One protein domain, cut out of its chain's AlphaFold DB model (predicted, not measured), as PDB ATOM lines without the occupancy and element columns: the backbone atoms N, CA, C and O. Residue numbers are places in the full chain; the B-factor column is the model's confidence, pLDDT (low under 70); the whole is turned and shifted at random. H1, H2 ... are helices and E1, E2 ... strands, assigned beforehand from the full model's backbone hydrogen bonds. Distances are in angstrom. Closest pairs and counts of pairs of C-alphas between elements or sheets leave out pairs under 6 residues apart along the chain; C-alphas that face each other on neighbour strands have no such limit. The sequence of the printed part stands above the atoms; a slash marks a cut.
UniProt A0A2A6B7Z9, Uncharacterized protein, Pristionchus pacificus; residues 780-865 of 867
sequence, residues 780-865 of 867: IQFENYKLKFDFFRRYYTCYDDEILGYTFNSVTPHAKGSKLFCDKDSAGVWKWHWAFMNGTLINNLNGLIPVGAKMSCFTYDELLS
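Overview. This is residues 780 to 865 of the 867 residues of an uncharacterized protein of Pristionchus pacificus (UniProt A0A2A6B7Z9). Two small sheets lie partly face to face as a sandwich of strands, E2, E3, E5 and E6 in one and E1, E7 and E4 in the other, with their strands crossed at 37 degrees. The long axis runs from the tip of the hairpin E5 and E6, at Gly 828, to the short helix H1, which follows E7 and grazes the edge of the second sheet, while a long link of residues 837 to 852 leads from E6 over to E7. You have 86 printed residues with seven named strands and then one named helix, in the order E1 E2 E3 E4 E5 E6 E7 H1; the sheet E2 E3 E5 E6 is antiparallel and the sheet E1 E7 E4 is mixed. The class is mostly strand, though under half of the residues are in named elements. The whole is compact, with a radius of gyration of the C-alphas of 12.3 A and spans of 39 by 31 by 21 A.

Along the chain. Find C-alpha 780 at (163.586, 198.336, 167.470); there E1 begins, and it runs over residues 780 to 782. Next come two more strands of three residues, E2 at residues 788 to 790 and E3 at residues 795 to 797. E4, residues 802 to 807, covers 15.3 A from first to last C-alpha. Look for C-alpha 818 at (156.299, 212.680, 172.258), where E5 starts; it takes residues 818 to 824 and 18.3 A. E6, residues 830 to 836, measures 19.0 A. After the long link, E7 takes residues 853 to 859 and 18.6 A. H1 follows directly with residues 860 to 865, 8.9 A long, and ends at C-alpha 865, (157.634, 214.655, 151.275).

Arrangement. Start with the sheet E2 E3 E5 E6, whose edge strands are E2 and E6; from edge to edge its strands' lines turn by 76 degrees. E2 and E3 form a hairpin, antiparallel at 146 degrees, with N 788 and O 797 2.8 A apart. E3 and E5 are antiparallel at 159 degrees, and N 796 and O 820 are 2.8 A apart. E5 and E6 form the other hairpin, at 151 degrees, with N 819 and O 835 2.8 A apart. Now turn to the second sheet, where E7 is the inner strand. E1 and E7 are parallel at 35 degrees, with N 855 and O 781 2.7 A apart; E7 and E4 are antiparallel at 152 degrees, with N 805 and O 856 2.9 A apart. The two sheets make a sandwich, two sheets face to face: the parts that face each other are 10.0 A centre to centre and their best planes 11 degrees apart. Between them, the closest C-alphas of E4 and E5 are those of Leu 804 and Ser 818, 6.2 A apart. E3 and E7 are only just apart, their closest C-alphas at 8.0 A. At residues 814 to 815 a short antiparallel pairing meets residues 804 to 805 of E4. H1 only grazes the sheet E1 E7 E4, with its residues 860 to 864; the closest C-alphas of E4 and H1 are those of Glu 802 and Tyr 860, 7.0 A apart. In H1 every O i to N i+4 pair is within hydrogen-bond range.

Size, cuts and confidence. The two C-alphas farthest apart, those of Gly 828 and Ser 865, are 39.0 A from each other. The printed part has no cut. The link from E6 to E7, with 16 residues, is long; that from E4 to E5, with 10, is short but not tight. The mean pLDDT of the printed part is 77.0, and it is under 70 at residues 784 to 785, 791 to 792, 811, 843 to 848 and 865.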
ATOM      1  N   ILE A 780     163.752 197.162 168.340       78.81
ATOM      2  CA  ILE A 780     163.586 198.336 167.470       78.81
ATOM      3  C   ILE A 780     164.949 198.851 166.993       78.81
ATOM      4  O   ILE A 780     165.953 198.731 167.683       78.81
ATOM      5  N   GLN A 781     164.994 199.451 165.808       79.69
ATOM      6  CA  GLN A 781     166.169 200.140 165.273       79.69
ATOM      7  C   GLN A 781     166.099 201.638 165.586       79.69
ATOM      8  O   GLN A 781     165.012 202.193 165.734       79.69
ATOM      9  N   PHE A 782     167.242 202.322 165.625       74.31
ATOM     10  CA  PHE A 782     167.324 203.743 165.970       74.31
ATOM     11  C   PHE A 782     168.120 204.538 164.922       74.31
ATOM     12  O   PHE A 782     169.211 204.135 164.518       74.31
ATOM     13  N   GLU A 783     167.606 205.698 164.503       71.12
ATOM     14  CA  GLU A 783     168.367 206.729 163.780       71.12
ATOM     15  C   GLU A 783     169.033 207.681 164.777       71.12
ATOM     16  O   GLU A 783     168.576 208.791 165.042       71.12
ATOM     17  N   ASN A 784     170.128 207.205 165.362       63.81
ATOM     18  CA  ASN A 784     170.755 207.787 166.556       63.81
ATOM     19  C   ASN A 784     171.136 209.262 166.416       63.81
ATOM     20  O   ASN A 784     170.975 210.033 167.355       63.81
ATOM     21  N   TYR A 785     171.570 209.678 165.227       63.75
ATOM     22  CA  TYR A 785     171.955 211.063 164.951       63.75
ATOM     23  C   TYR A 785     170.772 212.054 164.979       63.75
ATOM     24  O   TYR A 785     170.976 213.266 165.073       63.75
ATOM     25  N   LYS A 786     169.531 211.555 164.895       72.75
ATOM     26  CA  LYS A 786     168.299 212.358 164.930       72.75
ATOM     27  C   LYS A 786     167.648 212.384 166.312       72.75
ATOM     28  O   LYS A 786     166.930 213.327 166.630       72.75
ATOM     29  N   LEU A 787     167.909 211.374 167.142       74.38
ATOM     30  CA  LEU A 787     167.258 211.199 168.436       74.38
ATOM     31  C   LEU A 787     168.041 211.878 169.567       74.38
ATOM     32  O   LEU A 787     169.260 211.755 169.694       74.38
ATOM     33  N   LYS A 788     167.306 212.554 170.445       77.12
ATOM     34  CA  LYS A 788     167.811 213.187 171.664       77.12
ATOM     35  C   LYS A 788     167.482 212.307 172.867       77.12
ATOM     36  O   LYS A 788     166.309 212.097 173.160       77.12
ATOM     37  N   PHE A 789     168.491 211.823 173.586       75.12
ATOM     38  CA  PHE A 789     168.286 211.061 174.822       75.12
ATOM     39  C   PHE A 789     168.312 211.980 176.050       75.12
ATOM     40  O   PHE A 789     169.204 212.815 176.195       75.12
ATOM     41  N   ASP A 790     167.322 211.840 176.927       71.88
ATOM     42  CA  ASP A 790     167.264 212.478 178.241       71.88
ATOM     43  C   ASP A 790     167.694 211.448 179.290       71.88
ATOM     44  O   ASP A 790     166.921 210.561 179.665       71.88
ATOM     45  N   PHE A 791     168.950 211.547 179.733       63.44
ATOM     46  CA  PHE A 791     169.557 210.575 180.642       63.44
ATOM     47  C   PHE A 791     168.843 210.517 181.999       63.44
ATOM     48  O   PHE A 791     168.544 209.433 182.502       63.44
ATOM     49  N   PHE A 792     168.497 211.675 182.569       64.75
ATOM     50  CA  PHE A 792     167.849 211.760 183.881       64.75
ATOM     51  C   PHE A 792     166.451 211.153 183.878       64.75
ATOM     52  O   PHE A 792     166.049 210.497 184.840       64.75
ATOM     53  N   ARG A 793     165.698 211.372 182.801       72.75
ATOM     54  CA  ARG A 793     164.317 210.892 182.686       72.75
ATOM     55  C   ARG A 793     164.197 209.565 181.934       72.75
ATOM     56  O   ARG A 793     163.087 209.043 181.834       72.75
ATOM     57  N   ARG A 794     165.319 209.026 181.443       75.81
ATOM     58  CA  ARG A 794     165.463 207.745 180.733       75.81
ATOM     59  C   ARG A 794     164.498 207.583 179.554       75.81
ATOM     60  O   ARG A 794     163.837 206.555 179.415       75.81
ATOM     61  N   TYR A 795     164.411 208.599 178.697       81.38
ATOM     62  CA  TYR A 795     163.628 208.527 177.462       81.38
ATOM     63  C   TYR A 795     164.334 209.202 176.285       81.38
ATOM     64  O   TYR A 795     165.131 210.120 176.456       81.38
ATOM     65  N   TYR A 796     163.982 208.789 175.074       83.00
ATOM     66  CA  TYR A 796     164.341 209.455 173.828       83.00
ATOM     67  C   TYR A 796     163.239 210.429 173.406       83.00
ATOM     68  O   TYR A 796     162.051 210.191 173.616       83.00
ATOM     69  N   THR A 797     163.625 211.538 172.796       85.88
ATOM     70  CA  THR A 797     162.741 212.550 172.214       85.88
ATOM     71  C   THR A 797     163.435 213.193 171.007       85.88
ATOM     72  O   THR A 797     164.506 212.745 170.600       85.88
ATOM     73  N   CYS A 798     162.838 214.227 170.424       82.38
ATOM     74  CA  CYS A 798     163.424 214.973 169.313       82.38
ATOM     75  C   CYS A 798     163.941 216.342 169.746       82.38
ATOM     76  O   CYS A 798     163.700 216.804 170.866       82.38
ATOM     77  N   TYR A 799     164.700 216.975 168.858       79.19
ATOM     78  CA  TYR A 799     165.093 218.369 169.011       79.19
ATOM     79  C   TYR A 799     163.912 219.293 168.681       79.19
ATOM     80  O   TYR A 799     162.856 218.840 168.233       79.19
ATOM     81  N   ASP A 800     164.077 220.586 168.948       75.00
ATOM     82  CA  ASP A 800     163.026 221.568 168.687       75.00
ATOM     83  C   ASP A 800     162.643 221.556 167.192       75.00
ATOM     84  O   ASP A 800     163.483 221.311 166.327       75.00
ATOM     85  N   ASP A 801     161.353 221.753 166.912       79.00
ATOM     86  CA  ASP A 801     160.736 221.700 165.574       79.00
ATOM     87  C   ASP A 801     160.735 220.337 164.853       79.00
ATOM     88  O   ASP A 801     160.308 220.238 163.702       79.00
ATOM     89  N   GLU A 802     161.090 219.260 165.552       83.75
ATOM     90  CA  GLU A 802     160.987 217.893 165.042       83.75
ATOM     91  C   GLU A 802     159.892 217.070 165.716       83.75
ATOM     92  O   GLU A 802     159.416 217.341 166.824       83.75
ATOM     93  N   ILE A 803     159.490 216.015 165.014       84.44
ATOM     94  CA  ILE A 803     158.435 215.108 165.426       84.44
ATOM     95  C   ILE A 803     159.005 213.699 165.517       84.44
ATOM     96  O   ILE A 803     159.513 213.155 164.538       84.44
ATOM     97  N   LEU A 804     158.890 213.095 166.698       86.56
ATOM     98  CA  LEU A 804     159.298 211.712 166.910       86.56
ATOM     99  C   LEU A 804     158.334 210.790 166.172       86.56
ATOM    100  O   LEU A 804     157.112 210.922 166.288       86.56
ATOM    101  N   GLY A 805     158.897 209.838 165.443       85.69
ATOM    102  CA  GLY A 805     158.150 208.800 164.763       85.69
ATOM    103  C   GLY A 805     158.978 207.542 164.580       85.69
ATOM    104  O   GLY A 805     160.121 207.441 165.026       85.69
ATOM    105  N   TYR A 806     158.393 206.565 163.909       85.12
ATOM    106  CA  TYR A 806     159.113 205.373 163.484       85.12
ATOM    107  C   TYR A 806     158.681 204.957 162.093       85.12
ATOM    108  O   TYR A 806     157.644 205.401 161.635       85.12
ATOM    109  N   THR A 807     159.456 204.110 161.425       81.75
ATOM    110  CA  THR A 807     159.072 203.486 160.153       81.75
ATOM    111  C   THR A 807     159.024 201.972 160.322       81.75
ATOM    112  O   THR A 807     159.974 201.375 160.824       81.75
ATOM    113  N   PHE A 808     157.925 201.340 159.911       81.19
ATOM    114  CA  PHE A 808     157.764 199.884 159.911       81.19
ATOM    115  C   PHE A 808     156.947 199.452 158.693       81.19
ATOM    116  O   PHE A 808     155.834 199.935 158.503       81.19
ATOM    117  N   ASN A 809     157.484 198.563 157.850       79.69
ATOM    118  CA  ASN A 809     156.832 198.111 156.609       79.69
ATOM    119  C   ASN A 809     156.283 199.263 155.739       79.69
ATOM    120  O   ASN A 809     155.186 199.170 155.194       79.69
ATOM    121  N   SER A 810     157.050 200.351 155.603       72.00
ATOM    122  CA  SER A 810     156.673 201.581 154.874       72.00
ATOM    123  C   SER A 810     155.573 202.435 155.523       72.00
ATOM    124  O   SER A 810     155.121 203.402 154.921       72.00
ATOM    125  N   VAL A 811     155.145 202.113 156.748       66.56
ATOM    126  CA  VAL A 811     154.227 202.944 157.538       66.56
ATOM    127  C   VAL A 811     155.038 203.795 158.509       66.56
ATOM    128  O   VAL A 811     155.819 203.244 159.290       66.56
ATOM    129  N   THR A 812     154.827 205.116 158.482       73.94
ATOM    130  CA  THR A 812     155.569 206.082 159.312       73.94
ATOM    131  C   THR A 812     154.662 206.850 160.279       73.94
ATOM    132  O   THR A 812     154.223 207.966 159.982       73.94
ATOM    133  N   PRO A 813     154.321 206.281 161.447       72.31
ATOM    134  CA  PRO A 813     153.555 207.002 162.456       72.31
ATOM    135  C   PRO A 813     154.443 207.972 163.254       72.31
ATOM    136  O   PRO A 813     155.586 207.663 163.590       72.31
ATOM    137  N   HIS A 814     153.905 209.150 163.575       78.38
ATOM    138  CA  HIS A 814     154.632 210.239 164.231       78.38
ATOM    139  C   HIS A 814     153.723 211.036 165.182       78.38
ATOM    140  O   HIS A 814     152.512 211.121 164.973       78.38
ATOM    141  N   ALA A 815     154.292 211.622 166.240       76.75
ATOM    142  CA  ALA A 815     153.548 212.421 167.217       76.75
ATOM    143  C   ALA A 815     154.386 213.581 167.771       76.75
ATOM    144  O   ALA A 815     155.467 213.381 168.331       76.75
ATOM    145  N   LYS A 816     153.883 214.816 167.645       79.00
ATOM    146  CA  LYS A 816     154.591 216.011 168.135       79.00
ATOM    147  C   LYS A 816     154.596 216.031 169.662       79.00
ATOM    148  O   LYS A 816     153.577 215.748 170.289       79.00
ATOM    149  N   GLY A 817     155.735 216.391 170.256       79.94
ATOM    150  CA  GLY A 817     155.879 216.452 171.714       79.94
ATOM    151  C   GLY A 817     155.752 215.081 172.380       79.94
ATOM    152  O   GLY A 817     155.134 214.965 173.440       79.94
ATOM    153  N   SER A 818     156.292 214.044 171.740       85.50
ATOM    154  CA  SER A 818     156.299 212.680 172.258       85.50
ATOM    155  C   SER A 818     157.692 212.226 172.703       85.50
ATOM    156  O   SER A 818     158.716 212.861 172.426       85.50
ATOM    157  N   LYS A 819     157.700 211.140 173.469       87.06
ATOM    158  CA  LYS A 819     158.869 210.479 174.027       87.06
ATOM    159  C   LYS A 819     158.774 208.974 173.805       87.06
ATOM    160  O   LYS A 819     157.683 208.408 173.851       87.06
ATOM    161  N   LEU A 820     159.928 208.352 173.619       86.56
ATOM    162  CA  LEU A 820     160.141 206.914 173.523       86.56
ATOM    163  C   LEU A 820     160.851 206.447 174.793       86.56
ATOM    164  O   LEU A 820     161.903 206.977 175.135       86.56
ATOM    165  N   PHE A 821     160.304 205.465 175.494       84.81
ATOM    166  CA  PHE A 821     160.866 204.977 176.753       84.81
ATOM    167  C   PHE A 821     160.667 203.470 176.896       84.81
ATOM    168  O   PHE A 821     159.809 202.879 176.241       84.81
ATOM    169  N   CYS A 822     161.486 202.856 177.740       83.88
ATOM    170  CA  CYS A 822     161.393 201.443 178.070       83.88
ATOM    171  C   CYS A 822     160.621 201.276 179.384       83.88
ATOM    172  O   CYS A 822     161.001 201.875 180.389       83.88
ATOM    173  N   ASP A 823     159.548 200.484 179.377       83.50
ATOM    174  CA  ASP A 823     158.734 200.209 180.568       83.50
ATOM    175  C   ASP A 823     158.074 198.825 180.489       83.50
ATOM    176  O   ASP A 823     157.994 198.210 179.419       83.50
ATOM    177  N   LYS A 824     157.587 198.314 181.619       82.62
ATOM    178  CA  LYS A 824     156.852 197.051 181.671       82.62
ATOM    179  C   LYS A 824     155.443 197.222 181.122       82.62
ATOM    180  O   LYS A 824     154.709 198.128 181.505       82.62
ATOM    181  N   ASP A 825     155.042 196.313 180.242       76.38
ATOM    182  CA  ASP A 825     153.649 196.199 179.830       76.38
ATOM    183  C   ASP A 825     152.766 195.622 180.956       76.38
ATOM    184  O   ASP A 825     153.233 195.260 182.040       76.38
ATOM    185  N   SER A 826     151.460 195.502 180.701       77.62
ATOM    186  CA  SER A 826     150.504 194.945 181.667       77.62
ATOM    187  C   SER A 826     150.777 193.483 182.057       77.62
ATOM    188  O   SER A 826     150.188 193.001 183.021       77.62
ATOM    189  N   ALA A 827     151.637 192.769 181.319       78.75
ATOM    190  CA  ALA A 827     152.086 191.411 181.625       78.75
ATOM    191  C   ALA A 827     153.442 191.385 182.364       78.75
ATOM    192  O   ALA A 827     153.954 190.308 182.670       78.75
ATOM    193  N   GLY A 828     154.021 192.549 182.675       80.62
ATOM    194  CA  GLY A 828     155.303 192.678 183.368       80.62
ATOM    195  C   GLY A 828     156.528 192.520 182.465       80.62
ATOM    196  O   GLY A 828     157.641 192.424 182.987       80.62
ATOM    197  N   VAL A 829     156.345 192.490 181.140       81.38
ATOM    198  CA  VAL A 829     157.422 192.335 180.154       81.38
ATOM    199  C   VAL A 829     157.925 193.711 179.735       81.38
ATOM    200  O   VAL A 829     157.134 194.575 179.364       81.38
ATOM    201  N   TRP A 830     159.241 193.914 179.779       83.62
ATOM    202  CA  TRP A 830     159.878 195.143 179.310       83.62
ATOM    203  C   TRP A 830     159.673 195.326 177.807       83.62
ATOM    204  O   TRP A 830     160.023 194.447 177.020       83.62
ATOM    205  N   LYS A 831     159.082 196.458 177.417       82.38
ATOM    206  CA  LYS A 831     158.811 196.819 176.022       82.38
ATOM    207  C   LYS A 831     159.061 198.299 175.770       82.38
ATOM    208  O   LYS A 831     159.023 199.124 176.681       82.38
ATOM    209  N   TRP A 832     159.293 198.624 174.505       84.75
ATOM    210  CA  TRP A 832     159.378 200.001 174.046       84.75
ATOM    211  C   TRP A 832     157.984 200.615 173.913       84.75
ATOM    212  O   TRP A 832     157.118 200.083 173.212       84.75
ATOM    213  N   HIS A 833     157.798 201.756 174.576       82.88
ATOM    214  CA  HIS A 833     156.565 202.534 174.575       82.88
ATOM    215  C   HIS A 833     156.800 203.921 173.999       82.88
ATOM    216  O   HIS A 833     157.870 204.511 174.165       82.88
ATOM    217  N   TRP A 834     155.758 204.480 173.393       85.12
ATOM    218  CA  TRP A 834     155.715 205.890 173.015       85.12
ATOM    219  C   TRP A 834     154.550 206.626 173.700       85.12
ATOM    220  O   TRP A 834     153.424 206.134 173.813       85.12
ATOM    221  N   ALA A 835     154.808 207.828 174.199       82.88
ATOM    222  CA  ALA A 835     153.801 208.645 174.872       82.88
ATOM    223  C   ALA A 835     154.013 210.117 174.555       82.88
ATOM    224  O   ALA A 835     155.107 210.531 174.188       82.88
ATOM    225  N   PHE A 836     152.995 210.937 174.773       83.81
ATOM    226  CA  PHE A 836     153.198 212.375 174.882       83.81
ATOM    227  C   PHE A 836     154.092 212.699 176.091       83.81
ATOM    228  O   PHE A 836     154.181 211.931 177.054       83.81
ATOM    229  N   MET A 837     154.748 213.861 176.075       81.25
ATOM    230  CA  MET A 837     155.624 214.302 177.171       81.25
ATOM    231  C   MET A 837     154.921 214.316 178.540       81.25
ATOM    232  O   MET A 837     155.552 214.026 179.556       81.25
ATOM    233  N   ASN A 838     153.606 214.561 178.565       79.38
ATOM    234  CA  ASN A 838     152.760 214.509 179.764       79.38
ATOM    235  C   ASN A 838     152.474 213.077 180.281       79.38
ATOM    236  O   ASN A 838     151.747 212.923 181.257       79.38
ATOM    237  N   GLY A 839     153.003 212.039 179.623       74.00
ATOM    238  CA  GLY A 839     152.830 210.631 179.988       74.00
ATOM    239  C   GLY A 839     151.578 209.956 179.420       74.00
ATOM    240  O   GLY A 839     151.393 208.766 179.644       74.00
ATOM    241  N   THR A 840     150.730 210.664 178.666       80.62
ATOM    242  CA  THR A 840     149.570 210.046 178.003       80.62
ATOM    243  C   THR A 840     150.034 209.174 176.833       80.62
ATOM    244  O   THR A 840     150.715 209.665 175.931       80.62
ATOM    245  N   LEU A 841     149.669 207.890 176.835       74.69
ATOM    246  CA  LEU A 841     149.989 206.956 175.749       74.69
ATOM    247  C   LEU A 841     149.294 207.367 174.440       74.69
ATOM    248  O   LEU A 841     148.161 207.852 174.443       74.69
ATOM    249  N   ILE A 842     149.978 207.179 173.307       72.69
ATOM    250  CA  ILE A 842     149.457 207.551 171.983       72.69
ATOM    251  C   ILE A 842     148.612 206.387 171.423       72.69
ATOM    252  O   ILE A 842     149.104 205.275 171.209       72.69
ATOM    253  N   ASN A 843     147.321 206.651 171.196       54.94
ATOM    254  CA  ASN A 843     146.238 205.652 171.218       54.94
ATOM    255  C   ASN A 843     145.948 204.846 169.939       54.94
ATOM    256  O   ASN A 843     145.005 204.061 169.950       54.94
ATOM    257  N   ASN A 844     146.728 204.938 168.859       52.00
ATOM    258  CA  ASN A 844     146.401 204.149 167.654       52.00
ATOM    259  C   ASN A 844     146.982 202.721 167.635       52.00
ATOM    260  O   ASN A 844     146.613 201.949 166.757       52.00
ATOM    261  N   LEU A 845     147.818 202.338 168.613       49.59
ATOM    262  CA  LEU A 845     148.433 200.999 168.734       49.59
ATOM    263  C   LEU A 845     148.729 200.599 170.206       49.59
ATOM    264  O   LEU A 845     149.752 199.986 170.493       49.59
ATOM    265  N   ASN A 846     147.881 200.983 171.175       53.44
ATOM    266  CA  ASN A 846     148.122 200.751 172.620       53.44
ATOM    267  C   ASN A 846     149.491 201.249 173.138       53.44
ATOM    268  O   ASN A 846     150.031 200.704 174.095       53.44
ATOM    269  N   GLY A 847     150.084 202.265 172.507       57.25
ATOM    270  CA  GLY A 847     151.407 202.755 172.895       57.25
ATOM    271  C   GLY A 847     152.581 201.820 172.557       57.25
ATOM    272  O   GLY A 847     153.720 202.188 172.839       57.25
ATOM    273  N   LEU A 848     152.326 200.653 171.950       66.38
ATOM    274  CA  LEU A 848     153.327 199.628 171.653       66.38
ATOM    275  C   LEU A 848     153.937 199.831 170.267       66.38
ATOM    276  O   LEU A 848     153.231 200.000 169.269       66.38
ATOM    277  N   ILE A 849     155.264 199.773 170.214       76.19
ATOM    278  CA  ILE A 849     156.036 199.918 168.981       76.19
ATOM    279  C   ILE A 849     156.274 198.525 168.376       76.19
ATOM    280  O   ILE A 849     156.678 197.618 169.109       76.19
ATOM    281  N   PRO A 850     156.009 198.309 167.072       79.56
ATOM    282  CA  PRO A 850     156.244 197.023 166.425       79.56
ATOM    283  C   PRO A 850     157.706 196.582 166.516       79.56
ATOM    284  O   PRO A 850     158.616 197.390 166.327       79.56
ATOM    285  N   VAL A 851     157.922 195.280 166.723       80.50
ATOM    286  CA  VAL A 851     159.268 194.699 166.685       80.50
ATOM    287  C   VAL A 851     159.865 194.867 165.282       80.50
ATOM    288  O   VAL A 851     159.232 194.495 164.295       80.50
ATOM    289  N   GLY A 852     161.069 195.426 165.188       79.12
ATOM    290  CA  GLY A 852     161.757 195.772 163.944       79.12
ATOM    291  C   GLY A 852     161.459 197.180 163.417       79.12
ATOM    292  O   GLY A 852     161.946 197.532 162.344       79.12
ATOM    293  N   ALA A 853     160.674 197.996 164.130       83.62
ATOM    294  CA  ALA A 853     160.441 199.390 163.751       83.62
ATOM    295  C   ALA A 853     161.722 200.230 163.857       83.62
ATOM    296  O   ALA A 853     162.497 200.065 164.794       83.62
ATOM    297  N   LYS A 854     161.925 201.167 162.925       85.44
ATOM    298  CA  LYS A 854     163.057 202.105 162.926       85.44
ATOM    299  C   LYS A 854     162.633 203.468 163.469       85.44
ATOM    300  O   LYS A 854     161.915 204.192 162.785       85.44
ATOM    301  N   MET A 855     163.067 203.818 164.675       85.19
ATOM    302  CA  MET A 855     162.790 205.090 165.349       85.19
ATOM    303  C   MET A 855     163.593 206.243 164.748       85.19
ATOM    304  O   MET A 855     164.791 206.097 164.505       85.19
ATOM    305  N   SER A 856     162.955 207.400 164.563       86.69
ATOM    306  CA  SER A 856     163.584 208.603 164.014       86.69
ATOM    307  C   SER A 856     162.862 209.894 164.426       86.69
ATOM    308  O   SER A 856     161.751 209.863 164.957       86.69
ATOM    309  N   CYS A 857     163.495 211.035 164.160       83.94
ATOM    310  CA  CYS A 857     162.882 212.357 164.215       83.94
ATOM    311  C   CYS A 857     162.705 212.905 162.800       83.94
ATOM    312  O   CYS A 857     163.621 212.855 161.979       83.94
ATOM    313  N   PHE A 858     161.522 213.444 162.532       83.44
ATOM    314  CA  PHE A 858     161.159 213.996 161.237       83.44
ATOM    315  C   PHE A 858     160.902 215.493 161.365       83.44
ATOM    316  O   PHE A 858     160.184 215.944 162.262       83.44
ATOM    317  N   THR A 859     161.480 216.259 160.453       83.88
ATOM    318  CA  THR A 859     161.122 217.659 160.227       83.88
ATOM    319  C   THR A 859     159.765 217.755 159.533       83.88
ATOM    320  O   THR A 859     159.274 216.792 158.938       83.88
ATOM    321  N   TYR A 860     159.139 218.930 159.592       74.25
ATOM    322  CA  TYR A 860     157.865 219.159 158.909       74.25
ATOM    323  C   TYR A 860     157.966 218.927 157.390       74.25
ATOM    324  O   TYR A 860     157.079 218.309 156.807       74.25
ATOM    325  N   ASP A 861     159.076 219.333 156.771       75.06
ATOM    326  CA  ASP A 861     159.310 219.162 155.333       75.06
ATOM    327  C   ASP A 861     159.521 217.690 154.939       75.06
ATOM    328  O   ASP A 861     158.993 217.242 153.920       75.06
ATOM    329  N   GLU A 862     160.221 216.904 155.767       75.06
ATOM    330  CA  GLU A 862     160.351 215.455 155.559       75.06
ATOM    331  C   GLU A 862     158.976 214.779 155.606       75.06
ATOM    332  O   GLU A 862     158.653 213.989 154.723       75.06
ATOM    333  N   LEU A 863     158.125 215.146 156.569       73.19
ATOM    334  CA  LEU A 863     156.773 214.596 156.666       73.19
ATOM    335  C   LEU A 863     155.898 214.962 155.460       73.19
ATOM    336  O   LEU A 863     155.120 214.126 155.008       73.19
ATOM    337  N   LEU A 864     156.042 216.174 154.914       71.12
ATOM    338  CA  LEU A 864     155.341 216.593 153.696       71.12
ATOM    339  C   LEU A 864     155.807 215.829 152.451       71.12
ATOM    340  O   LEU A 864     155.008 215.590 151.554       71.12
ATOM    341  N   SER A 865     157.081 215.436 152.392       67.00
ATOM    342  CA  SER A 865     157.634 214.655 151.275       67.00
ATOM    343  C   SER A 865     157.260 213.166 151.303       67.00
ATOM    344  O   SER A 865     157.428 212.468 150.306       67.00
TER     345      SER A 865